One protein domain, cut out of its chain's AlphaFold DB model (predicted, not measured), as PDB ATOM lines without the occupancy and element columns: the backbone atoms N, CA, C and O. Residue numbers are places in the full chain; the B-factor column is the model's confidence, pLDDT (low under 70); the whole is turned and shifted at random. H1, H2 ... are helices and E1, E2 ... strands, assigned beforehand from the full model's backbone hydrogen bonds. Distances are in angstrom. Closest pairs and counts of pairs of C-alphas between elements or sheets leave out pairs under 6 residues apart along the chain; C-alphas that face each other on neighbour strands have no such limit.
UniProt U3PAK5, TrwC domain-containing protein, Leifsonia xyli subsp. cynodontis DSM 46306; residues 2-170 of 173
ATOM      1  N   ALA A   2     -16.026 -18.234 -34.536       52.12
ATOM      2  CA  ALA A   2     -14.827 -18.655 -35.284       52.12
ATOM      3  C   ALA A   2     -13.522 -17.975 -34.813       52.12
ATOM      4  O   ALA A   2     -12.541 -18.663 -34.589       52.12
ATOM      5  N   ALA A   3     -13.523 -16.660 -34.564       50.00
ATOM      6  CA  ALA A   3     -12.338 -15.946 -34.064       50.00
ATOM      7  C   ALA A   3     -11.909 -16.398 -32.653       50.00
ATOM      8  O   ALA A   3     -10.734 -16.591 -32.388       50.00
ATOM      9  N   VAL A   4     -12.866 -16.640 -31.756       55.12
ATOM     10  CA  VAL A   4     -12.597 -17.170 -30.406       55.12
ATOM     11  C   VAL A   4     -12.011 -18.588 -30.487       55.12
ATOM     12  O   VAL A   4     -11.005 -18.881 -29.852       55.12
ATOM     13  N   ARG A   5     -12.548 -19.434 -31.381       54.09
ATOM     14  CA  ARG A   5     -11.950 -20.742 -31.693       54.09
ATOM     15  C   ARG A   5     -10.554 -20.638 -32.307       54.09
ATOM     16  O   ARG A   5      -9.712 -21.450 -31.965       54.09
ATOM     17  N   TYR A   6     -10.302 -19.651 -33.165       51.53
ATOM     18  CA  TYR A   6      -8.983 -19.405 -33.751       51.53
ATOM     19  C   TYR A   6      -7.935 -19.099 -32.672       51.53
ATOM     20  O   TYR A   6      -6.847 -19.668 -32.698       51.53
ATOM     21  N   VAL A   7      -8.294 -18.269 -31.685       51.19
ATOM     22  CA  VAL A   7      -7.441 -18.005 -30.515       51.19
ATOM     23  C   VAL A   7      -7.178 -19.287 -29.727       51.19
ATOM     24  O   VAL A   7      -6.040 -19.573 -29.390       51.19
ATOM     25  N   GLU A   8      -8.213 -20.082 -29.462       47.22
ATOM     26  CA  GLU A   8      -8.099 -21.302 -28.649       47.22
ATOM     27  C   GLU A   8      -7.333 -22.437 -29.316       47.22
ATOM     28  O   GLU A   8      -6.681 -23.231 -28.642       47.22
ATOM     29  N   GLN A   9      -7.443 -22.549 -30.636       50.19
ATOM     30  CA  GLN A   9      -6.821 -23.634 -31.380       50.19
ATOM     31  C   GLN A   9      -5.366 -23.311 -31.734       50.19
ATOM     32  O   GLN A   9      -4.606 -24.235 -32.015       50.19
ATOM     33  N   GLY A  10      -4.955 -22.033 -31.718       48.62
ATOM     34  CA  GLY A  10      -3.599 -21.615 -32.096       48.62
ATOM     35  C   GLY A  10      -3.208 -22.036 -33.522       48.62
ATOM     36  O   GLY A  10      -2.030 -22.046 -33.881       48.62
ATOM     37  N   THR A  11      -4.188 -22.441 -34.333       43.06
ATOM     38  CA  THR A  11      -4.007 -22.941 -35.692       43.06
ATOM     39  C   THR A  11      -4.419 -21.861 -36.675       43.06
ATOM     40  O   THR A  11      -5.541 -21.369 -36.645       43.06
ATOM     41  N   CYS A  12      -3.511 -21.511 -37.585       45.69
ATOM     42  CA  CYS A  12      -3.690 -20.472 -38.601       45.69
ATOM     43  C   CYS A  12      -4.731 -20.800 -39.700       45.69
ATOM     44  O   CYS A  12      -4.495 -20.470 -40.864       45.69
ATOM     45  N   ASP A  13      -5.864 -21.434 -39.410       45.94
ATOM     46  CA  ASP A  13      -6.792 -21.981 -40.409       45.94
ATOM     47  C   ASP A  13      -7.839 -20.978 -40.944       45.94
ATOM     48  O   ASP A  13      -9.018 -21.284 -41.075       45.94
ATOM     49  N   ALA A  14      -7.432 -19.789 -41.395       36.84
ATOM     50  CA  ALA A  14      -8.384 -18.841 -42.004       36.84
ATOM     51  C   ALA A  14      -8.975 -19.296 -43.371       36.84
ATOM     52  O   ALA A  14      -9.359 -18.456 -44.181       36.84
ATOM     53  N   SER A  15      -9.034 -20.600 -43.675       31.86
ATOM     54  CA  SER A  15      -9.631 -21.130 -44.908       31.86
ATOM     55  C   SER A  15     -10.577 -22.332 -44.772       31.86
ATOM     56  O   SER A  15     -11.130 -22.710 -45.799       31.86
ATOM     57  N   HIS A  16     -10.868 -22.896 -43.591       31.31
ATOM     58  CA  HIS A  16     -11.842 -24.002 -43.511       31.31
ATOM     59  C   HIS A  16     -12.772 -23.917 -42.295       31.31
ATOM     60  O   HIS A  16     -12.515 -24.475 -41.241       31.31
ATOM     61  N   ALA A  17     -13.943 -23.305 -42.483       34.22
ATOM     62  CA  ALA A  17     -15.053 -23.373 -41.529       34.22
ATOM     63  C   ALA A  17     -15.791 -24.735 -41.520       34.22
ATOM     64  O   ALA A  17     -16.927 -24.800 -41.053       34.22
ATOM     65  N   HIS A  18     -15.195 -25.822 -42.022       28.14
ATOM     66  CA  HIS A  18     -15.846 -27.132 -42.064       28.14
ATOM     67  C   HIS A  18     -14.870 -28.291 -41.797       28.14
ATOM     68  O   HIS A  18     -13.937 -28.505 -42.563       28.14
ATOM     69  N   GLU A  19     -15.217 -29.053 -40.752       25.14
ATOM     70  CA  GLU A  19     -14.805 -30.416 -40.363       25.14
ATOM     71  C   GLU A  19     -13.570 -30.617 -39.444       25.14
ATOM     72  O   GLU A  19     -12.562 -29.926 -39.586       25.14
ATOM     73  N   PRO A  20     -13.642 -31.560 -38.469       42.59
ATOM     74  CA  PRO A  20     -12.706 -31.669 -37.352       42.59
ATOM     75  C   PRO A  20     -11.696 -32.806 -37.556       42.59
ATOM     76  O   PRO A  20     -12.098 -33.957 -37.709       42.59
ATOM     77  N   VAL A  21     -10.385 -32.552 -37.464       29.20
ATOM     78  CA  VAL A  21      -9.409 -33.649 -37.320       29.20
ATOM     79  C   VAL A  21      -8.288 -33.283 -36.353       29.20
ATOM     80  O   VAL A  21      -7.691 -32.212 -36.405       29.20
ATOM     81  N   ALA A  22      -8.081 -34.227 -35.442       30.88
ATOM     82  CA  ALA A  22      -7.214 -34.226 -34.283       30.88
ATOM     83  C   ALA A  22      -5.707 -34.257 -34.600       30.88
ATOM     84  O   ALA A  22      -5.301 -34.669 -35.684       30.88
ATOM     85  N   LEU A  23      -4.932 -33.927 -33.550       32.41
ATOM     86  CA  LEU A  23      -3.463 -33.829 -33.399       32.41
ATOM     87  C   LEU A  23      -2.905 -32.394 -33.475       32.41
ATOM     88  O   LEU A  23      -2.006 -32.093 -34.251       32.41
ATOM     89  N   GLY A  24      -3.424 -31.514 -32.610       30.31
ATOM     90  CA  GLY A  24      -2.961 -30.130 -32.424       30.31
ATOM     91  C   GLY A  24      -2.468 -29.849 -31.000       30.31
ATOM     92  O   GLY A  24      -2.956 -28.922 -30.369       30.31
ATOM     93  N   ALA A  25      -1.573 -30.675 -30.448       28.09
ATOM     94  CA  ALA A  25      -1.350 -30.698 -28.995       28.09
ATOM     95  C   ALA A  25      -0.303 -29.716 -28.425       28.09
ATOM     96  O   ALA A  25      -0.427 -29.393 -27.254       28.09
ATOM     97  N   ASP A  26       0.646 -29.155 -29.186       31.56
ATOM     98  CA  ASP A  26       1.770 -28.412 -28.557       31.56
ATOM     99  C   ASP A  26       1.793 -26.889 -28.791       31.56
ATOM    100  O   ASP A  26       2.739 -26.211 -28.401       31.56
ATOM    101  N   ALA A  27       0.729 -26.320 -29.365       36.78
ATOM    102  CA  ALA A  27       0.473 -24.871 -29.318       36.78
ATOM    103  C   ALA A  27      -0.949 -24.545 -28.833       36.78
ATOM    104  O   ALA A  27      -1.147 -23.507 -28.215       36.78
ATOM    105  N   ALA A  28      -1.915 -25.464 -28.981       33.09
ATOM    106  CA  ALA A  28      -3.230 -25.342 -28.344       33.09
ATOM    107  C   ALA A  28      -3.179 -25.562 -26.815       33.09
ATOM    108  O   ALA A  28      -4.072 -25.116 -26.100       33.09
ATOM    109  N   ALA A  29      -2.116 -26.186 -26.287       32.03
ATOM    110  CA  ALA A  29      -1.931 -26.379 -24.845       32.03
ATOM    111  C   ALA A  29      -1.660 -25.077 -24.063       32.03
ATOM    112  O   ALA A  29      -1.802 -25.070 -22.846       32.03
ATOM    113  N   GLY A  30      -1.308 -23.974 -24.736       33.19
ATOM    114  CA  GLY A  30      -1.200 -22.651 -24.105       33.19
ATOM    115  C   GLY A  30      -2.487 -21.820 -24.160       33.19
ATOM    116  O   GLY A  30      -2.595 -20.827 -23.444       33.19
ATOM    117  N   TYR A  31      -3.454 -22.212 -25.001       43.41
ATOM    118  CA  TYR A  31      -4.621 -21.388 -25.331       43.41
ATOM    119  C   TYR A  31      -5.974 -21.960 -24.854       43.41
ATOM    120  O   TYR A  31      -7.018 -21.324 -25.026       43.41
ATOM    121  N   ALA A  32      -5.974 -23.122 -24.196       36.81
ATOM    122  CA  ALA A  32      -7.156 -23.741 -23.600       36.81
ATOM    123  C   ALA A  32      -7.177 -23.531 -22.072       36.81
ATOM    124  O   ALA A  32      -6.256 -23.944 -21.379       36.81
ATOM    125  N   GLU A  33      -8.245 -22.886 -21.583       35.72
ATOM    126  CA  GLU A  33      -8.514 -22.505 -20.179       35.72
ATOM    127  C   GLU A  33      -7.481 -21.548 -19.545       35.72
ATOM    128  O   GLU A  33      -6.501 -21.953 -18.935       35.72
ATOM    129  N   GLY A  34      -7.743 -20.238 -19.646       50.56
ATOM    130  CA  GLY A  34      -6.925 -19.192 -19.005       50.56
ATOM    131  C   GLY A  34      -6.024 -18.398 -19.953       50.56
ATOM    132  O   GLY A  34      -5.243 -17.567 -19.498       50.56
ATOM    133  N   ALA A  35      -6.145 -18.616 -21.262       62.50
ATOM    134  CA  ALA A  35      -5.426 -17.851 -22.268       62.50
ATOM    135  C   ALA A  35      -5.834 -16.374 -22.245       62.50
ATOM    136  O   ALA A  35      -7.017 -16.041 -22.357       62.50
ATOM    137  N   LEU A  36      -4.837 -15.506 -22.112       80.25
ATOM    138  CA  LEU A  36      -4.998 -14.064 -22.137       80.25
ATOM    139  C   LEU A  36      -4.509 -13.527 -23.480       80.25
ATOM    140  O   LEU A  36      -3.382 -13.797 -23.890       80.25
ATOM    141  N   VAL A  37      -5.357 -12.757 -24.157       85.94
ATOM    142  CA  VAL A  37      -4.994 -12.027 -25.373       85.94
ATOM    143  C   VAL A  37      -4.621 -10.608 -24.985       85.94
ATOM    144  O   VAL A  37      -5.431  -9.897 -24.392       85.94
ATOM    145  N   GLU A  38      -3.401 -10.187 -25.310       92.75
ATOM    146  CA  GLU A  38      -2.976  -8.814 -25.051       92.75
ATOM    147  C   GLU A  38      -3.751  -7.859 -25.964       92.75
ATOM    148  O   GLU A  38      -3.790  -8.034 -27.185       92.75
ATOM    149  N   ARG A  39      -4.385  -6.852 -25.367       94.12
ATOM    150  CA  ARG A  39      -5.033  -5.751 -26.072       94.12
ATOM    151  C   ARG A  39      -4.275  -4.466 -25.786       94.12
ATOM    152  O   ARG A  39      -3.953  -4.161 -24.646       94.12
ATOM    153  N   PHE A  40      -4.087  -3.675 -26.827       95.88
ATOM    154  CA  PHE A  40      -3.573  -2.318 -26.783       95.88
ATOM    155  C   PHE A  40      -4.710  -1.335 -27.044       95.88
ATOM    156  O   PHE A  40      -5.522  -1.539 -27.950       95.88
ATOM    157  N   VAL A  41      -4.755  -0.258 -26.268       95.25
ATOM    158  CA  VAL A  41      -5.679   0.864 -26.437       95.25
ATOM    159  C   VAL A  41      -4.850   2.127 -26.624       95.25
ATOM    160  O   VAL A  41      -4.122   2.531 -25.721       95.25
ATOM    161  N   VAL A  42      -4.951   2.740 -27.800       95.81
ATOM    162  CA  VAL A  42      -4.244   3.978 -28.146       95.81
ATOM    163  C   VAL A  42      -5.232   5.131 -28.169       95.81
ATOM    164  O   VAL A  42      -6.242   5.074 -28.868       95.81
ATOM    165  N   THR A  43      -4.929   6.175 -27.408       93.50
ATOM    166  CA  THR A  43      -5.710   7.411 -27.280       93.50
ATOM    167  C   THR A  43      -4.803   8.625 -27.494       93.50
ATOM    168  O   THR A  43      -3.589   8.479 -27.636       93.50
ATOM    169  N   ALA A  44      -5.371   9.834 -27.464       89.00
ATOM    170  CA  ALA A  44      -4.582  11.068 -27.485       89.00
ATOM    171  C   ALA A  44      -3.620  11.198 -26.283       89.00
ATOM    172  O   ALA A  44      -2.591  11.857 -26.400       89.00
ATOM    173  N   ASP A  45      -3.933  10.548 -25.157       91.00
ATOM    174  CA  ASP A  45      -3.135  10.604 -23.926       91.00
ATOM    175  C   ASP A  45      -2.003   9.559 -23.902       91.00
ATOM    176  O   ASP A  45      -1.159   9.568 -23.005       91.00
ATOM    177  N   GLY A  46      -1.966   8.657 -24.891       92.88
ATOM    178  CA  GLY A  46      -0.959   7.610 -25.026       92.88
ATOM    179  C   GLY A  46      -1.548   6.222 -25.271       92.88
ATOM    180  O   GLY A  46      -2.743   6.060 -25.541       92.88
ATOM    181  N   ALA A  47      -0.679   5.215 -25.187       94.50
ATOM    182  CA  ALA A  47      -1.023   3.807 -25.348       94.50
ATOM    183  C   ALA A  47      -0.980   3.076 -24.000       94.50
ATOM    184  O   ALA A  47      -0.034   3.239 -23.229       94.50
ATOM    185  N   ALA A  48      -1.984   2.242 -23.744       95.69
ATOM    186  CA  ALA A  48      -2.033   1.319 -22.613       95.69
ATOM    187  C   ALA A  48      -2.271  -0.109 -23.118       95.69
ATOM    188  O   ALA A  48      -2.852  -0.286 -24.192       95.69
ATOM    189  N   SER A  49      -1.855  -1.117 -22.349       94.94
ATOM    190  CA  SER A  49      -2.201  -2.512 -22.623       94.94
ATOM    191  C   SER A  49      -2.865  -3.196 -21.435       94.94
ATOM    192  O   SER A  49      -2.622  -2.862 -20.274       94.94
ATOM    193  N   ASP A  50      -3.736  -4.147 -21.751       93.31
ATOM    194  CA  ASP A  50      -4.352  -5.068 -20.809       93.31
ATOM    195  C   ASP A  50      -4.495  -6.464 -21.429       93.31
ATOM    196  O   ASP A  50      -4.094  -6.718 -22.563       93.31
ATOM    197  N   ALA A  51      -5.029  -7.398 -20.653       90.00
ATOM    198  CA  ALA A  51      -5.195  -8.787 -21.047       90.00
ATOM    199  C   ALA A  51      -6.680  -9.154 -21.077       90.00
ATOM    200  O   ALA A  51      -7.391  -8.942 -20.093       90.00
ATOM    201  N   LEU A  52      -7.143  -9.724 -22.187       85.44
ATOM    202  CA  LEU A  52      -8.513 -10.189 -22.371       85.44
ATOM    203  C   LEU A  52      -8.580 -11.704 -22.198       85.44
ATOM    204  O   LEU A  52      -7.932 -12.447 -22.935       85.44
ATOM    205  N   ASP A  53      -9.411 -12.155 -21.265       85.12
ATOM    206  CA  ASP A  53      -9.871 -13.541 -21.244       85.12
ATOM    207  C   ASP A  53     -10.881 -13.803 -22.379       85.12
ATOM    208  O   ASP A  53     -11.254 -12.907 -23.144       85.12
ATOM    209  N   ARG A  54     -11.342 -15.050 -22.487       80.62
ATOM    210  CA  ARG A  54     -12.310 -15.491 -23.501       80.62
ATOM    211  C   ARG A  54     -13.568 -14.620 -23.552       80.62
ATOM    212  O   ARG A  54     -14.031 -14.282 -24.646       80.62
ATOM    213  N   ASP A  55     -14.141 -14.288 -22.402       82.56
ATOM    214  CA  ASP A  55     -15.429 -13.599 -22.331       82.56
ATOM    215  C   ASP A  55     -15.253 -12.124 -22.690       82.56
ATOM    216  O   ASP A  55     -15.988 -11.590 -23.529       82.56
ATOM    217  N   ARG A  56     -14.203 -11.490 -22.159       88.38
ATOM    218  CA  ARG A  56     -13.808 -10.115 -22.485       88.38
ATOM    219  C   ARG A  56     -13.421  -9.974 -23.957       88.38
ATOM    220  O   ARG A  56     -13.840  -9.012 -24.601       88.38
ATOM    221  N   LEU A  57     -12.711 -10.945 -24.530       85.12
ATOM    222  CA  LEU A  57     -12.409 -10.988 -25.961       85.12
ATOM    223  C   LEU A  57     -13.681 -11.155 -26.799       85.12
ATOM    224  O   LEU A  57     -13.844 -10.482 -27.815       85.12
ATOM    225  N   THR A  58     -14.607 -12.018 -26.380       82.44
ATOM    226  CA  THR A  58     -15.883 -12.218 -27.082       82.44
ATOM    227  C   THR A  58     -16.711 -10.935 -27.097       82.44
ATOM    228  O   THR A  58     -17.215 -10.543 -28.153       82.44
ATOM    229  N   ALA A  59     -16.802 -10.244 -25.959       84.50
ATOM    230  CA  ALA A  59     -17.451  -8.942 -25.856       84.50
ATOM    231  C   ALA A  59     -16.762  -7.902 -26.752       84.50
ATOM    232  O   ALA A  59     -17.425  -7.213 -27.533       84.50
ATOM    233  N   TRP A  60     -15.427  -7.855 -26.715       87.38
ATOM    234  CA  TRP A  60     -14.621  -6.963 -27.542       87.38
ATOM    235  C   TRP A  60     -14.880  -7.165 -29.043       87.38
ATOM    236  O   TRP A  60     -15.157  -6.198 -29.760       87.38
ATOM    237  N   LEU A  61     -14.868  -8.421 -29.503       84.19
ATOM    238  CA  LEU A  61     -15.176  -8.820 -30.881       84.19
ATOM    239  C   LEU A  61     -16.615  -8.480 -31.275       84.19
ATOM    240  O   LEU A  61     -16.874  -8.158 -32.429       84.19
ATOM    241  N   ALA A  62     -17.554  -8.524 -30.332       80.31
ATOM    242  CA  ALA A  62     -18.936  -8.110 -30.554       80.31
ATOM    243  C   ALA A  62     -19.113  -6.577 -30.580       80.31
ATOM    244  O   ALA A  62     -20.219  -6.088 -30.806       80.31
ATOM    245  N   GLY A  63     -18.037  -5.804 -30.399       81.44
ATOM    246  CA  GLY A  63     -18.069  -4.342 -30.387       81.44
ATOM    247  C   GLY A  63     -18.414  -3.740 -29.026       81.44
ATOM    248  O   GLY A  63     -18.575  -2.524 -28.929       81.44
ATOM    249  N   HIS A  64     -18.510  -4.558 -27.979       85.94
ATOM    250  CA  HIS A  64     -18.725  -4.094 -26.617       85.94
ATOM    251  C   HIS A  64     -17.396  -3.754 -25.943       85.94
ATOM    252  O   HIS A  64     -16.376  -4.419 -26.126       85.94
ATOM    253  N   ASP A  65     -17.425  -2.700 -25.142       89.44
ATOM    254  CA  ASP A  65     -16.389  -2.385 -24.174       89.44
ATOM    255  C   ASP A  65     -16.289  -3.537 -23.150       89.44
ATOM    256  O   ASP A  65     -17.296  -3.837 -22.505       89.44
ATOM    257  N   PRO A  66     -15.137  -4.223 -23.023       87.38
ATOM    258  CA  PRO A  66     -15.027  -5.423 -22.187       87.38
ATOM    259  C   PRO A  66     -15.210  -5.178 -20.689       87.38
ATOM    260  O   PRO A  66     -15.477  -6.127 -19.959       87.38
ATOM    261  N   ASP A  67     -15.058  -3.932 -20.237       89.00
ATOM    262  CA  ASP A  67     -15.109  -3.569 -18.820       89.00
ATOM    263  C   ASP A  67     -16.491  -3.043 -18.431       89.00
ATOM    264  O   ASP A  67     -17.000  -3.323 -17.348       89.00
ATOM    265  N   THR A  68     -17.127  -2.291 -19.331       90.56
ATOM    266  CA  THR A  68     -18.420  -1.641 -19.064       90.56
ATOM    267  C   THR A  68     -19.603  -2.301 -19.772       90.56
ATOM    268  O   THR A  68     -20.750  -1.967 -19.486       90.56
ATOM    269  N   GLY A  69     -19.359  -3.179 -20.747       87.38
ATOM    270  CA  GLY A  69     -20.387  -3.765 -21.615       87.38
ATOM    271  C   GLY A  69     -20.998  -2.780 -22.622       87.38
ATOM    272  O   GLY A  69     -21.878  -3.148 -23.405       87.38
ATOM    273  N   THR A  70     -20.548  -1.523 -22.636       89.44
ATOM    274  CA  THR A  70     -21.115  -0.471 -23.486       89.44
ATOM    275  C   THR A  70     -20.795  -0.733 -24.957       89.44
ATOM    276  O   THR A  70     -19.632  -0.891 -25.324       89.44
ATOM    277  N   MET A  71     -21.809  -0.715 -25.827       85.62
ATOM    278  CA  MET A  71     -21.616  -0.842 -27.277       85.62
ATOM    279  C   MET A  71     -20.794   0.336 -27.829       85.62
ATOM    280  O   MET A  71     -21.112   1.501 -27.573       85.62
ATOM    281  N   ARG A  72     -19.761   0.042 -28.622       83.75
ATOM    282  CA  ARG A  72     -18.977   1.044 -29.357       83.75
ATOM    283  C   ARG A  72     -19.570   1.269 -30.748       83.75
ATOM    284  O   ARG A  72     -19.830   0.333 -31.502       83.75
ATOM    285  N   GLY A  73     -19.757   2.535 -31.113       77.44
ATOM    286  CA  GLY A  73     -20.346   2.909 -32.398       77.44
ATOM    287  C   GLY A  73     -21.807   2.460 -32.553       77.44
ATOM    288  O   GLY A  73     -22.546   2.309 -31.582       77.44
ATOM    289  N   ARG A  74     -22.264   2.290 -33.801       70.19
ATOM    290  CA  ARG A  74     -23.631   1.825 -34.094       70.19
ATOM    291  C   ARG A  74     -23.712   0.306 -34.027       70.19
ATOM    292  O   ARG A  74     -22.914  -0.365 -34.677       70.19
ATOM    293  N   ASN A  75     -24.740  -0.219 -33.368       66.19
ATOM    294  CA  ASN A  75     -25.082  -1.631 -33.484       66.19
ATOM    295  C   ASN A  75     -25.528  -1.911 -34.929       66.19
ATOM    296  O   ASN A  75     -26.592  -1.460 -35.349       66.19
ATOM    297  N   ASN A  76     -24.671  -2.567 -35.711       60.59
ATOM    298  CA  ASN A  76     -24.997  -2.937 -37.084       60.59
ATOM    299  C   ASN A  76     -25.351  -4.420 -37.048       60.59
ATOM    300  O   ASN A  76     -24.467  -5.244 -36.857       60.59
ATOM    301  N   VAL A  77     -26.639  -4.725 -37.180       53.69
ATOM    302  CA  VAL A  77     -27.215  -6.068 -36.967       53.69
ATOM    303  C   VAL A  77     -27.057  -6.970 -38.204       53.69
ATOM    304  O   VAL A  77     -27.589  -8.072 -38.255       53.69
ATOM    305  N   ALA A  78     -26.359  -6.497 -39.238       58.31
ATOM    306  CA  ALA A  78     -26.120  -7.269 -40.449       58.31
ATOM    307  C   ALA A  78     -25.068  -8.357 -40.191       58.31
ATOM    308  O   ALA A  78     -23.985  -8.057 -39.688       58.31
ATOM    309  N   GLU A  79     -25.358  -9.588 -40.613       50.84
ATOM    310  CA  GLU A  79     -24.501 -10.772 -40.422       50.84
ATOM    311  C   GLU A  79     -23.065 -10.593 -40.956       50.84
ATOM    312  O   GLU A  79     -22.133 -11.198 -40.436       50.84
ATOM    313  N   ASN A  80     -22.869  -9.695 -41.929       51.84
ATOM    314  CA  ASN A  80     -21.577  -9.404 -42.562       51.84
ATOM    315  C   ASN A  80     -20.936  -8.086 -42.101       51.84
ATOM    316  O   ASN A  80     -20.081  -7.539 -42.801       51.84
ATOM    317  N   SER A  81     -21.353  -7.510 -40.968       56.44
ATOM    318  CA  SER A  81     -20.653  -6.328 -40.465       56.44
ATOM    319  C   SER A  81     -19.242  -6.742 -40.039       56.44
ATOM    320  O   SER A  81     -19.094  -7.533 -39.111       56.44
ATOM    321  N   ALA A  82     -18.212  -6.255 -40.741       55.34
ATOM    322  CA  ALA A  82     -16.827  -6.504 -40.360       55.34
ATOM    323  C   ALA A  82     -16.619  -5.987 -38.931       55.34
ATOM    324  O   ALA A  82     -16.734  -4.789 -38.678       55.34
ATOM    325  N   MET A  83     -16.390  -6.905 -37.992       72.69
ATOM    326  CA  MET A  83     -16.217  -6.562 -36.579       72.69
ATOM    327  C   MET A  83     -14.755  -6.260 -36.241       72.69
ATOM    328  O   MET A  83     -14.478  -5.487 -35.326       72.69
ATOM    329  N   VAL A  84     -13.830  -6.827 -37.017       81.00
ATOM    330  CA  VAL A  84     -12.382  -6.699 -36.850       81.00
ATOM    331  C   VAL A  84     -11.702  -6.661 -38.214       81.00
ATOM    332  O   VAL A  84     -12.125  -7.357 -39.138       81.00
ATOM    333  N   TYR A  85     -10.633  -5.875 -38.314       84.94
ATOM    334  CA  TYR A  85      -9.649  -5.956 -39.389       84.94
ATOM    335  C   TYR A  85      -8.413  -6.700 -38.885       84.94
ATOM    336  O   TYR A  85      -7.875  -6.351 -37.839       84.94
ATOM    337  N   ASP A  86      -7.965  -7.718 -39.615       85.44
ATOM    338  CA  ASP A  86      -6.744  -8.457 -39.289       85.44
ATOM    339  C   ASP A  86      -5.571  -7.912 -40.109       85.44
ATOM    340  O   ASP A  86      -5.558  -8.019 -41.339       85.44
ATOM    341  N   ALA A  87      -4.602  -7.308 -39.428       89.25
ATOM    342  CA  ALA A  87      -3.313  -6.963 -40.004       89.25
ATOM    343  C   ALA A  87      -2.258  -7.949 -39.505       89.25
ATOM    344  O   ALA A  87      -2.071  -8.119 -38.303       89.25
ATOM    345  N   THR A  88      -1.523  -8.578 -40.418       87.75
ATOM    346  CA  THR A  88      -0.499  -9.556 -40.046       87.75
ATOM    347  C   THR A  88       0.897  -8.969 -40.210       87.75
ATOM    348  O   THR A  88       1.300  -8.605 -41.316       87.75
ATOM    349  N   VAL A  89       1.671  -8.935 -39.126       88.81
ATOM    350  CA  VAL A  89       3.113  -8.680 -39.186       88.81
ATOM    351  C   VAL A  89       3.798  -9.986 -39.557       88.81
ATOM    352  O   VAL A  89       3.865 -10.926 -38.762       88.81
ATOM    353  N   ASN A  90       4.292 -10.038 -40.789       87.38
ATOM    354  CA  ASN A  90       4.938 -11.212 -41.350       87.38
ATOM    355  C   ASN A  90       6.309 -10.845 -41.927       87.38
ATOM    356  O   ASN A  90       6.472  -9.791 -42.540       87.38
ATOM    357  N   LEU A  91       7.290 -11.724 -41.738       85.75
ATOM    358  CA  LEU A  91       8.656 -11.559 -42.234       85.75
ATOM    359  C   LEU A  91       9.023 -12.730 -43.156       85.75
ATOM    360  O   LEU A  91       8.368 -13.776 -43.114       85.75
ATOM    361  N   PRO A  92      10.052 -12.586 -44.012       88.81
ATOM    362  CA  PRO A  92      10.492 -13.685 -44.859       88.81
ATOM    363  C   PRO A  92      10.815 -14.935 -44.035       88.81
ATOM    364  O   PRO A  92      11.432 -14.855 -42.972       88.81
ATOM    365  N   LYS A  93      10.441 -16.105 -44.560       84.19
ATOM    366  CA  LYS A  93      10.543 -17.400 -43.868       84.19
ATOM    367  C   LYS A  93      11.931 -17.703 -43.297       84.19
ATOM    368  O   LYS A  93      12.047 -18.316 -42.238       84.19
ATOM    369  N   SER A  94      12.976 -17.261 -43.994       89.50
ATOM    370  CA  SER A  94      14.371 -17.427 -43.583       89.50
ATOM    371  C   SER A  94      14.648 -16.867 -42.186       89.50
ATOM    372  O   SER A  94      15.420 -17.473 -41.453       89.50
ATOM    373  N   PHE A  95      13.984 -15.777 -41.782       89.88
ATOM    374  CA  PHE A  95      14.120 -15.217 -40.434       89.88
ATOM    375  C   PHE A  95      13.555 -16.150 -39.367       89.88
ATOM    376  O   PHE A  95      14.176 -16.321 -38.326       89.88
ATOM    377  N   SER A  96      12.411 -16.792 -39.624       85.75
ATOM    378  CA  SER A  96      11.831 -17.760 -38.682       85.75
ATOM    379  C   SER A  96      12.705 -19.003 -38.524       85.75
ATOM    380  O   SER A  96      12.842 -19.509 -37.418       85.75
ATOM    381  N   ILE A  97      13.328 -19.476 -39.610       88.25
ATOM    382  CA  ILE A  97      14.285 -20.592 -39.550       88.25
ATOM    383  C   ILE A  97      15.525 -20.183 -38.754       88.25
ATOM    384  O   ILE A  97      15.948 -20.909 -37.861       88.25
ATOM    385  N   ALA A  98      16.094 -19.016 -39.053       90.44
ATOM    386  CA  ALA A  98      17.287 -18.536 -38.369       90.44
ATOM    387  C   ALA A  98      17.031 -18.294 -36.869       90.44
ATOM    388  O   ALA A  98      17.870 -18.650 -36.052       90.44
ATOM    389  N   ALA A  99      15.849 -17.797 -36.496       88.88
ATOM    390  CA  ALA A  99      15.440 -17.602 -35.104       88.88
ATOM    391  C   ALA A  99      15.270 -18.908 -34.300       88.88
ATOM    392  O   ALA A  99      15.247 -18.865 -33.077       88.88
ATOM    393  N   ILE A 100      15.151 -20.073 -34.947       86.88
ATOM    394  CA  ILE A 100      15.227 -21.365 -34.236       86.88
ATOM    395  C   ILE A 100      16.671 -21.722 -33.895       86.88
ATOM    396  O   ILE A 100      16.933 -22.395 -32.902       86.88
ATOM    397  N   LEU A 101      17.601 -21.327 -34.761       91.38
ATOM    398  CA  LEU A 101      19.009 -21.696 -34.658       91.38
ATOM    399  C   LEU A 101      19.792 -20.744 -33.746       91.38
ATOM    400  O   LEU A 101      20.837 -21.135 -33.234       91.38
ATOM    401  N   ASP A 102      19.300 -19.519 -33.563       92.38
ATOM    402  CA  ASP A 102      19.970 -18.441 -32.842       92.38
ATOM    403  C   ASP A 102      18.976 -17.688 -31.939       92.38
ATOM    404  O   ASP A 102      18.026 -17.051 -32.407       92.38
ATOM    405  N   GLU A 103      19.213 -17.770 -30.630       90.81
ATOM    406  CA  GLU A 103      18.375 -17.154 -29.597       90.81
ATOM    407  C   GLU A 103      18.456 -15.621 -29.607       90.81
ATOM    408  O   GLU A 103      17.433 -14.952 -29.446       90.81
ATOM    409  N   ASP A 104      19.633 -15.045 -29.861       93.06
ATOM    410  CA  ASP A 104      19.794 -13.590 -29.931       93.06
ATOM    411  C   ASP A 104      19.014 -13.037 -31.128       93.06
ATOM    412  O   ASP A 104      18.343 -11.999 -31.036       93.06
ATOM    413  N   LEU A 105      19.022 -13.768 -32.247       92.25
ATOM    414  CA  LEU A 105      18.206 -13.434 -33.407       92.25
ATOM    415  C   LEU A 105      16.709 -13.575 -33.113       92.25
ATOM    416  O   LEU A 105      15.931 -12.728 -33.559       92.25
ATOM    417  N   ARG A 106      16.288 -14.593 -32.354       89.38
ATOM    418  CA  ARG A 106      14.891 -14.762 -31.925       89.38
ATOM    419  C   ARG A 106      14.410 -13.573 -31.097       89.38
ATOM    420  O   ARG A 106      13.347 -13.013 -31.383       89.38
ATOM    421  N   VAL A 107      15.210 -13.144 -30.120       89.88
ATOM    422  CA  VAL A 107      14.927 -11.963 -29.293       89.88
ATOM    423  C   VAL A 107      14.883 -10.703 -30.157       89.88
ATOM    424  O   VAL A 107      13.919  -9.937 -30.084       89.88
ATOM    425  N   GLY A 108      15.872 -10.510 -31.034       93.88
ATOM    426  CA  GLY A 108      15.919  -9.375 -31.957       93.88
ATOM    427  C   GLY A 108      14.707  -9.314 -32.891       93.88
ATOM    428  O   GLY A 108      14.152  -8.236 -33.116       93.88
ATOM    429  N   LEU A 109      14.248 -10.467 -33.384       91.50
ATOM    430  CA  LEU A 109      13.054 -10.588 -34.217       91.50
ATOM    431  C   LEU A 109      11.788 -10.196 -33.450       91.50
ATOM    432  O   LEU A 109      10.959  -9.460 -33.984       91.50
ATOM    433  N   SER A 110      11.659 -10.638 -32.196       89.69
ATOM    434  CA  SER A 110      10.541 -10.237 -31.338       89.69
ATOM    435  C   SER A 110      10.524  -8.723 -31.126       89.69
ATOM    436  O   SER A 110       9.498  -8.092 -31.368       89.69
ATOM    437  N   VAL A 111      11.665  -8.123 -30.772       94.25
ATOM    438  CA  VAL A 111      11.781  -6.668 -30.574       94.25
ATOM    439  C   VAL A 111      11.447  -5.897 -31.854       94.25
ATOM    440  O   VAL A 111      10.808  -4.847 -31.801       94.25
ATOM    441  N   LEU A 112      11.863  -6.397 -33.021       94.94
ATOM    442  CA  LEU A 112      11.502  -5.792 -34.303       94.94
ATOM    443  C   LEU A 112       9.988  -5.841 -34.540       94.94
ATOM    444  O   LEU A 112       9.408  -4.838 -34.953       94.94
ATOM    445  N   GLN A 113       9.343  -6.976 -34.272       92.69
ATOM    446  CA  GLN A 113       7.894  -7.101 -34.416       92.69
ATOM    447  C   GLN A 113       7.134  -6.210 -33.421       92.69
ATOM    448  O   GLN A 113       6.145  -5.603 -33.823       92.69
ATOM    449  N   ASP A 114       7.623  -6.053 -32.184       93.62
ATOM    450  CA  ASP A 114       7.063  -5.098 -31.215       93.62
ATOM    451  C   ASP A 114       7.135  -3.659 -31.766       93.62
ATOM    452  O   ASP A 114       6.135  -2.946 -31.776       93.62
ATOM    453  N   LYS A 115       8.277  -3.255 -32.342       96.31
ATOM    454  CA  LYS A 115       8.434  -1.928 -32.969       96.31
ATOM    455  C   LYS A 115       7.505  -1.720 -34.165       96.31
ATOM    456  O   LYS A 115       6.966  -0.628 -34.333       96.31
ATOM    457  N   ILE A 116       7.331  -2.742 -35.008       96.31
ATOM    458  CA  ILE A 116       6.404  -2.680 -36.148       96.31
ATOM    459  C   ILE A 116       4.967  -2.526 -35.644       96.31
ATOM    460  O   ILE A 116       4.241  -1.679 -36.166       96.31
ATOM    461  N   ARG A 117       4.571  -3.297 -34.623       94.56
ATOM    462  CA  ARG A 117       3.255  -3.184 -33.983       94.56
ATOM    463  C   ARG A 117       3.034  -1.765 -33.461       94.56
ATOM    464  O   ARG A 117       2.060  -1.132 -33.853       94.56
ATOM    465  N   ASP A 118       3.954  -1.249 -32.650       95.81
ATOM    466  CA  ASP A 118       3.833   0.070 -32.015       95.81
ATOM    467  C   ASP A 118       3.744   1.196 -33.048       95.81
ATOM    468  O   ASP A 118       2.865   2.057 -32.967       95.81
ATOM    469  N   HIS A 119       4.594   1.151 -34.077       96.75
ATOM    470  CA  HIS A 119       4.529   2.105 -35.178       96.75
ATOM    471  C   HIS A 119       3.200   2.017 -35.942       96.75
ATOM    472  O   HIS A 119       2.573   3.044 -36.192       96.75
ATOM    473  N   SER A 120       2.735   0.807 -36.265       95.94
ATOM    474  CA  SER A 120       1.462   0.613 -36.974       95.94
ATOM    475  C   SER A 120       0.285   1.164 -36.170       95.94
ATOM    476  O   SER A 120      -0.562   1.856 -36.726       95.94
ATOM    477  N   MET A 121       0.256   0.915 -34.856       95.94
ATOM    478  CA  MET A 121      -0.787   1.441 -33.973       95.94
ATOM    479  C   MET A 121      -0.768   2.970 -33.907       95.94
ATOM    480  O   MET A 121      -1.832   3.586 -33.950       95.94
ATOM    481  N   SER A 122       0.419   3.584 -33.853       94.88
ATOM    482  CA  SER A 122       0.566   5.044 -33.898       94.88
ATOM    483  C   SER A 122       0.014   5.624 -35.200       94.88
ATOM    484  O   SER A 122      -0.774   6.563 -35.162       94.88
ATOM    485  N   VAL A 123       0.381   5.036 -36.344       95.69
ATOM    486  CA  VAL A 123      -0.119   5.465 -37.660       95.69
ATOM    487  C   VAL A 123      -1.635   5.306 -37.736       95.69
ATOM    488  O   VAL A 123      -2.329   6.189 -38.224       95.69
ATOM    489  N   TRP A 124      -2.191   4.207 -37.229       95.12
ATOM    490  CA  TRP A 124      -3.639   4.011 -37.225       95.12
ATOM    491  C   TRP A 124      -4.380   5.005 -36.336       95.12
ATOM    492  O   TRP A 124      -5.450   5.469 -36.723       95.12
ATOM    493  N   ALA A 125      -3.838   5.341 -35.167       93.31
ATOM    494  CA  ALA A 125      -4.431   6.345 -34.292       93.31
ATOM    495  C   ALA A 125      -4.458   7.741 -34.940       93.31
ATOM    496  O   ALA A 125      -5.404   8.494 -34.716       93.31
ATOM    497  N   GLU A 126      -3.457   8.061 -35.762       92.75
ATOM    498  CA  GLU A 126      -3.359   9.328 -36.493       92.75
ATOM    499  C   GLU A 126      -4.259   9.368 -37.741       92.75
ATOM    500  O   GLU A 126      -4.969  10.346 -37.973       92.75
ATOM    501  N   GLU A 127      -4.262   8.294 -38.532       93.19
ATOM    502  CA  GLU A 127      -4.811   8.307 -39.895       93.19
ATOM    503  C   GLU A 127      -6.247   7.768 -40.004       93.19
ATOM    504  O   GLU A 127      -6.972   8.077 -40.959       93.19
ATOM    505  N   LEU A 128      -6.694   6.928 -39.061       92.25
ATOM    506  CA  LEU A 128      -8.034   6.345 -39.132       92.25
ATOM    507  C   LEU A 128      -9.117   7.339 -38.699       92.25
ATOM    508  O   LEU A 128      -8.957   8.178 -37.814       92.25
ATOM    509  N   TYR A 129     -10.290   7.198 -39.314       90.00
ATOM    510  CA  TYR A 129     -11.453   8.030 -39.036       90.00
ATOM    511  C   TYR A 129     -12.746   7.221 -39.132       90.00
ATOM    512  O   TYR A 129     -12.865   6.268 -39.903       90.00
ATOM    513  N   VAL A 130     -13.767   7.665 -38.403       86.12
ATOM    514  CA  VAL A 130     -15.150   7.195 -38.551       86.12
ATOM    515  C   VAL A 130     -15.980   8.199 -39.337       86.12
ATOM    516  O   VAL A 130     -15.684   9.395 -39.396       86.12
ATOM    517  N   ARG A 131     -17.064   7.716 -39.948       85.44
ATOM    518  CA  ARG A 131     -18.058   8.563 -40.614       85.44
ATOM    519  C   ARG A 131     -19.261   8.801 -39.701       85.44
ATOM    520  O   ARG A 131     -19.845   7.849 -39.187       85.44
ATOM    521  N   ARG A 132     -19.653  10.065 -39.514       83.00
ATOM    522  CA  ARG A 132     -20.819  10.495 -38.713       83.00
ATOM    523  C   ARG A 132     -21.739  11.433 -39.512       83.00
ATOM    524  O   ARG A 132     -21.333  12.019 -40.513       83.00
ATOM    525  N   GLY A 133     -22.977  11.599 -39.036       80.69
ATOM    526  CA  GLY A 133     -24.015  12.439 -39.658       80.69
ATOM    527  C   GLY A 133     -24.917  11.690 -40.646       80.69
ATOM    528  O   GLY A 133     -24.778  10.474 -40.814       80.69
ATOM    529  N   THR A 134     -25.855  12.412 -41.270       79.19
ATOM    530  CA  THR A 134     -26.729  11.895 -42.340       79.19
ATOM    531  C   THR A 134     -25.864  11.307 -43.454       79.19
ATOM    532  O   THR A 134     -24.916  11.954 -43.900       79.19
ATOM    533  N   ASP A 135     -26.112  10.043 -43.802       74.50
ATOM    534  CA  ASP A 135     -25.357   9.253 -44.788       74.50
ATOM    535  C   ASP A 135     -23.825   9.222 -44.600       74.50
ATOM    536  O   ASP A 135     -23.067   8.936 -45.524       74.50
ATOM    537  N   GLY A 136     -23.334   9.495 -43.383       77.19
ATOM    538  CA  GLY A 136     -21.899   9.477 -43.083       77.19
ATOM    539  C   GLY A 136     -21.102  10.608 -43.746       77.19
ATOM    540  O   GLY A 136     -19.905  10.445 -43.985       77.19
ATOM    541  N   GLY A 137     -21.741  11.746 -44.039       82.12
ATOM    542  CA  GLY A 137     -21.130  12.868 -44.761       82.12
ATOM    543  C   GLY A 137     -19.955  13.568 -44.062       82.12
ATOM    544  O   GLY A 137     -19.280  14.383 -44.686       82.12
ATOM    545  N   ARG A 138     -19.673  13.272 -42.785       88.12
ATOM    546  CA  ARG A 138     -18.548  13.860 -42.038       88.12
ATOM    547  C   ARG A 138     -17.556  12.791 -41.606       88.12
ATOM    548  O   ARG A 138     -17.952  11.813 -40.977       88.12
ATOM    549  N   ARG A 139     -16.269  13.020 -41.872       90.06
ATOM    550  CA  ARG A 139     -15.162  12.249 -41.289       90.06
ATOM    551  C   ARG A 139     -14.778  12.863 -39.947       90.06
ATOM    552  O   ARG A 139     -14.680  14.082 -39.843       90.06
ATOM    553  N   VAL A 140     -14.613  12.026 -38.934       89.12
ATOM    554  CA  VAL A 140     -14.224  12.422 -37.579       89.12
ATOM    555  C   VAL A 140     -13.114  11.480 -37.132       89.12
ATOM    556  O   VAL A 140     -13.225  10.275 -37.367       89.12
ATOM    557  N   SER A 141     -12.060  12.023 -36.529       89.06
ATOM    558  CA  SER A 141     -10.980  11.227 -35.944       89.06
ATOM    559  C   SER A 141     -11.522  10.269 -34.881       89.06
ATOM    560  O   SER A 141     -12.577  10.506 -34.283       89.06
ATOM    561  N   LEU A 142     -10.811   9.168 -34.672       89.06
ATOM    562  CA  LEU A 142     -11.145   8.218 -33.617       89.06
ATOM    563  C   LEU A 142     -10.803   8.807 -32.246       89.06
ATOM    564  O   LEU A 142      -9.763   9.444 -32.096       89.06
ATOM    565  N   ALA A 143     -11.642   8.567 -31.236       88.56
ATOM    566  CA  ALA A 143     -11.254   8.857 -29.853       88.56
ATOM    567  C   ALA A 143     -10.204   7.855 -29.338       88.56
ATOM    568  O   ALA A 143      -9.385   8.193 -28.487       88.56
ATOM    569  N   GLN A 144     -10.248   6.622 -29.856       91.44
ATOM    570  CA  GLN A 144      -9.307   5.559 -29.523       91.44
ATOM    571  C   GLN A 144      -9.210   4.501 -30.629       91.44
ATOM    572  O   GLN A 144     -10.180   4.258 -31.354       91.44
ATOM    573  N   VAL A 145      -8.065   3.826 -30.691       93.38
ATOM    574  CA  VAL A 145      -7.810   2.617 -31.486       93.38
ATOM    575  C   VAL A 145      -7.579   1.448 -30.534       93.38
ATOM    576  O   VAL A 145      -6.806   1.572 -29.589       93.38
ATOM    577  N   GLU A 146      -8.234   0.312 -30.779       93.88
ATOM    578  CA  GLU A 146      -8.046  -0.906 -29.983       93.88
ATOM    579  C   GLU A 146      -7.533  -2.048 -30.858       93.88
ATOM    580  O   GLU A 146      -8.138  -2.351 -31.891       93.88
ATOM    581  N   VAL A 147      -6.452  -2.697 -30.420       94.12
ATOM    582  CA  VAL A 147      -5.790  -3.787 -31.144       94.12
ATOM    583  C   VAL A 147      -5.558  -4.974 -30.220       94.12
ATOM    584  O   VAL A 147      -4.895  -4.817 -29.206       94.12
ATOM    585  N   ALA A 148      -6.058  -6.155 -30.570       91.75
ATOM    586  CA  ALA A 148      -5.713  -7.410 -29.902       91.75
ATOM    587  C   ALA A 148      -4.578  -8.122 -30.661       91.75
ATOM    588  O   ALA A 148      -4.646  -8.252 -31.885       91.75
ATOM    589  N   GLU A 149      -3.530  -8.561 -29.961       89.69
ATOM    590  CA  GLU A 149      -2.364  -9.228 -30.552       89.69
ATOM    591  C   GLU A 149      -2.401 -10.744 -30.326       89.69
ATOM    592  O   GLU A 149      -2.571 -11.224 -29.205       89.69
ATOM    593  N   LEU A 150      -2.168 -11.507 -31.395       84.69
ATOM    594  CA  LEU A 150      -1.966 -12.955 -31.342       84.69
ATOM    595  C   LEU A 150      -0.588 -13.280 -31.908       84.69
ATOM    596  O   LEU A 150      -0.230 -12.819 -32.994       84.69
ATOM    597  N   ARG A 151       0.188 -14.071 -31.170       83.25
ATOM    598  CA  ARG A 151       1.570 -14.425 -31.511       83.25
ATOM    599  C   ARG A 151       1.624 -15.887 -31.920       83.25
ATOM    600  O   ARG A 151       1.239 -16.751 -31.143       83.25
ATOM    601  N   HIS A 152       2.118 -16.161 -33.121       78.00
ATOM    602  CA  HIS A 152       2.219 -17.511 -33.660       78.00
ATOM    603  C   HIS A 152       3.646 -17.819 -34.099       78.00
ATOM    604  O   HIS A 152       4.342 -16.960 -34.636       78.00
ATOM    605  N   GLU A 153       4.059 -19.073 -33.925       67.44
ATOM    606  CA  GLU A 153       5.414 -19.538 -34.256       67.44
ATOM    607  C   GLU A 153       5.443 -20.592 -35.374       67.44
ATOM    608  O   GLU A 153       6.514 -21.045 -35.786       67.44
ATOM    609  N   ARG A 154       4.284 -20.996 -35.904       58.50
ATOM    610  CA  ARG A 154       4.164 -22.030 -36.944       58.50
ATOM    611  C   ARG A 154       3.187 -21.621 -38.035       58.50
ATOM    612  O   ARG A 154       2.244 -20.873 -37.801       58.50
ATOM    613  N   SER A 155       3.439 -22.112 -39.243       59.84
ATOM    614  CA  SER A 155       2.583 -21.907 -40.413       59.84
ATOM    615  C   SER A 155       1.487 -22.982 -40.495       59.84
ATOM    616  O   SER A 155       1.501 -23.968 -39.760       59.84
ATOM    617  N   ARG A 156       0.552 -22.818 -41.441       60.72
ATOM    618  CA  ARG A 156      -0.486 -23.809 -41.782       60.72
ATOM    619  C   ARG A 156       0.083 -25.179 -42.170       60.72
ATOM    620  O   ARG A 156      -0.563 -26.187 -41.918       60.72
ATOM    621  N   SER A 157       1.281 -25.224 -42.760       61.06
ATOM    622  CA  SER A 157       2.008 -26.461 -43.092       61.06
ATOM    623  C   SER A 157       2.948 -26.943 -41.975       61.06
ATOM    624  O   SER A 157       3.817 -27.774 -42.224       61.06
ATOM    625  N   LEU A 158       2.768 -26.443 -40.743       62.62
ATOM    626  CA  LEU A 158       3.520 -26.784 -39.521       62.62
ATOM    627  C   LEU A 158       5.017 -26.433 -39.534       62.62
ATOM    628  O   LEU A 158       5.734 -26.718 -38.572       62.62
ATOM    629  N   ASP A 159       5.482 -25.766 -40.583       69.06
ATOM    630  CA  ASP A 159       6.833 -25.247 -40.721       69.06
ATOM    631  C   ASP A 159       7.030 -23.957 -39.898       69.06
ATOM    632  O   ASP A 159       6.103 -23.145 -39.789       69.06
ATOM    633  N   PRO A 160       8.231 -23.713 -39.338       68.44
ATOM    634  CA  PRO A 160       8.475 -22.598 -38.420       68.44
ATOM    635  C   PRO A 160       8.159 -21.233 -39.013       68.44
ATOM    636  O   PRO A 160       8.782 -20.833 -39.992       68.44
ATOM    637  N   HIS A 161       7.178 -20.518 -38.474       78.31
ATOM    638  CA  HIS A 161       6.670 -19.272 -39.050       78.31
ATOM    639  C   HIS A 161       6.291 -18.288 -37.950       78.31
ATOM    640  O   HIS A 161       5.152 -18.273 -37.487       78.31
ATOM    641  N   ILE A 162       7.250 -17.466 -37.540       82.00
ATOM    642  CA  ILE A 162       7.038 -16.460 -36.501       82.00
ATOM    643  C   ILE A 162       6.310 -15.269 -37.121       82.00
ATOM    644  O   ILE A 162       6.880 -14.530 -37.925       82.00
ATOM    645  N   HIS A 163       5.050 -15.082 -36.750       85.69
ATOM    646  CA  HIS A 163       4.204 -13.993 -37.229       85.69
ATOM    647  C   HIS A 163       3.231 -13.545 -36.143       85.69
ATOM    648  O   HIS A 163       2.975 -14.264 -35.175       85.69
ATOM    649  N   ARG A 164       2.683 -12.341 -36.310       88.19
ATOM    650  CA  ARG A 164       1.713 -11.780 -35.370       88.19
ATOM    651  C   ARG A 164       0.481 -11.282 -36.090       88.19
ATOM    652  O   ARG A 164       0.606 -10.612 -37.114       88.19
ATOM    653  N   HIS A 165      -0.683 -11.581 -35.538       88.75
ATOM    654  CA  HIS A 165      -1.938 -10.973 -35.954       88.75
ATOM    655  C   HIS A 165      -2.249  -9.799 -35.038       88.75
ATOM    656  O   HIS A 165      -2.179  -9.914 -33.818       88.75
ATOM    657  N   MET A 166      -2.591  -8.675 -35.649       92.62
ATOM    658  CA  MET A 166      -3.042  -7.456 -35.001       92.62
ATOM    659  C   MET A 166      -4.489  -7.239 -35.412       92.62
ATOM    660  O   MET A 166      -4.791  -6.729 -36.493       92.62
ATOM    661  N   TRP A 167      -5.390  -7.673 -34.545       92.06
ATOM    662  CA  TRP A 167      -6.821  -7.521 -34.723       92.06
ATOM    663  C   TRP A 167      -7.233  -6.123 -34.303       92.06
ATOM    664  O   TRP A 167      -7.282  -5.819 -33.121       92.06
ATOM    665  N   LEU A 168      -7.541  -5.274 -35.273       90.00
ATOM    666  CA  LEU A 168      -8.039  -3.920 -35.073       90.00
ATOM    667  C   LEU A 168      -9.566  -3.935 -34.948       90.00
ATOM    668  O   LEU A 168     -10.258  -4.398 -35.858       90.00
ATOM    669  N   ASN A 169     -10.112  -3.390 -33.857       88.06
ATOM    670  CA  ASN A 169     -11.564  -3.294 -33.700       88.06
ATOM    671  C   ASN A 169     -12.156  -2.322 -34.728       88.06
ATOM    672  O   ASN A 169     -11.806  -1.143 -34.755       88.06
ATOM    673  N   ALA A 170     -13.111  -2.784 -35.536       81.81
ATOM    674  CA  ALA A 170     -13.808  -1.915 -36.484       81.81
ATOM    675  C   ALA A 170     -14.807  -0.965 -35.786       81.81
ATOM    676  O   ALA A 170     -15.321  -0.024 -36.398       81.81
TER     677      ALA A 170
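This is residues 2 to 170 of the 173 residues of the protein "TrwC domain-containing protein" of Leifsonia xyli subsp. cynodontis DSM 46306 (UniProt U3PAK5). A twisted sheet of five strands curls round one long helix, H4; the short H3 meets residues 105 to 109 of H4 on the same face, and H2 covers part of the opposite face. H3 and a small hairpin, E4 and E5, lie at the two ends of the long axis, and residues 18 to 23 of a long loop stick out. The printed part has 169 residues, with four named helices and seven named strands in the order H1 E1 E2 H2 E3 H3 H4 E4 E5 E6 E7, in the mixed class. The large sheet runs E2 E1 E6 E7 E3, all antiparallel. The whole is compact, with a radius of gyration of the C-alphas of 17.5 A, and spans 55 by 36 by 26 A.

Begin at inner strand E6, residues 144 to 154. Its antiparallel neighbour is E1, residues 37 to 43; find N 40 and O 147 within hydrogen-bond range at 2.8 A. Edge strand E2, residues 46 to 52, makes a hairpin with E1, with N 39 and O 50 at 2.8 A. E7, residues 160 to 169, makes a hairpin with E6, with N 150 and O 165 at 2.9 A. Edge strand E3, residues 84 to 90, is antiparallel to E7, with N 87 and O 166 at 3.0 A. The sheet curls round H4, residues 103 to 127; the closest C-alphas of H4 and E6 are those of Ala 125 and Val 145, 5.8 A. H3, residues 93 to 101, makes a helical hairpin with H4, at a steep tilt of 42 degrees, opposite ways; their closest C-alphas, of Ala 99 and Arg 106, are 4.3 A apart. H2, residues 54 to 61, is on the opposite face at a height over the sheet of 8.5 A, giving three layers, helices on both faces of a sheet. H1, residues 2 to 9, only grazes the sheet with residues 3 to 7, and only just touches H2, with 3 pairs of C-alphas within 8 A, the closest Val 4 and Thr 58 at 6.8 A. E4, residues 129 to 132, makes a hairpin with E5, residues 138 to 141, with N 130 and O 140 at 2.9 A. E5 runs on into E6 across a break of 2 residues, at 64 degrees. Every O i to N i+4 pair is within hydrogen-bond range in H1, H2 and H4, and 4 of 5 in H3.

Find C-alpha 103 at (18.375, -17.154, -29.597); H4 runs 35.9 A from there to C-alpha 127 at (-4.811, 8.307, -39.895). E6 is 31.6 A long and E7 28.2 A, ending at C-alpha 169, (-11.564, -3.294, -33.700).

The C-alphas farthest apart, of Leu 101 and Thr 134, are 57.3 A apart. The printed part has no cut; the long links are H1 to E1 and H2 to E3. Residues 2 to 35, 75 to 82 and 153 to 160 have pLDDT under 70.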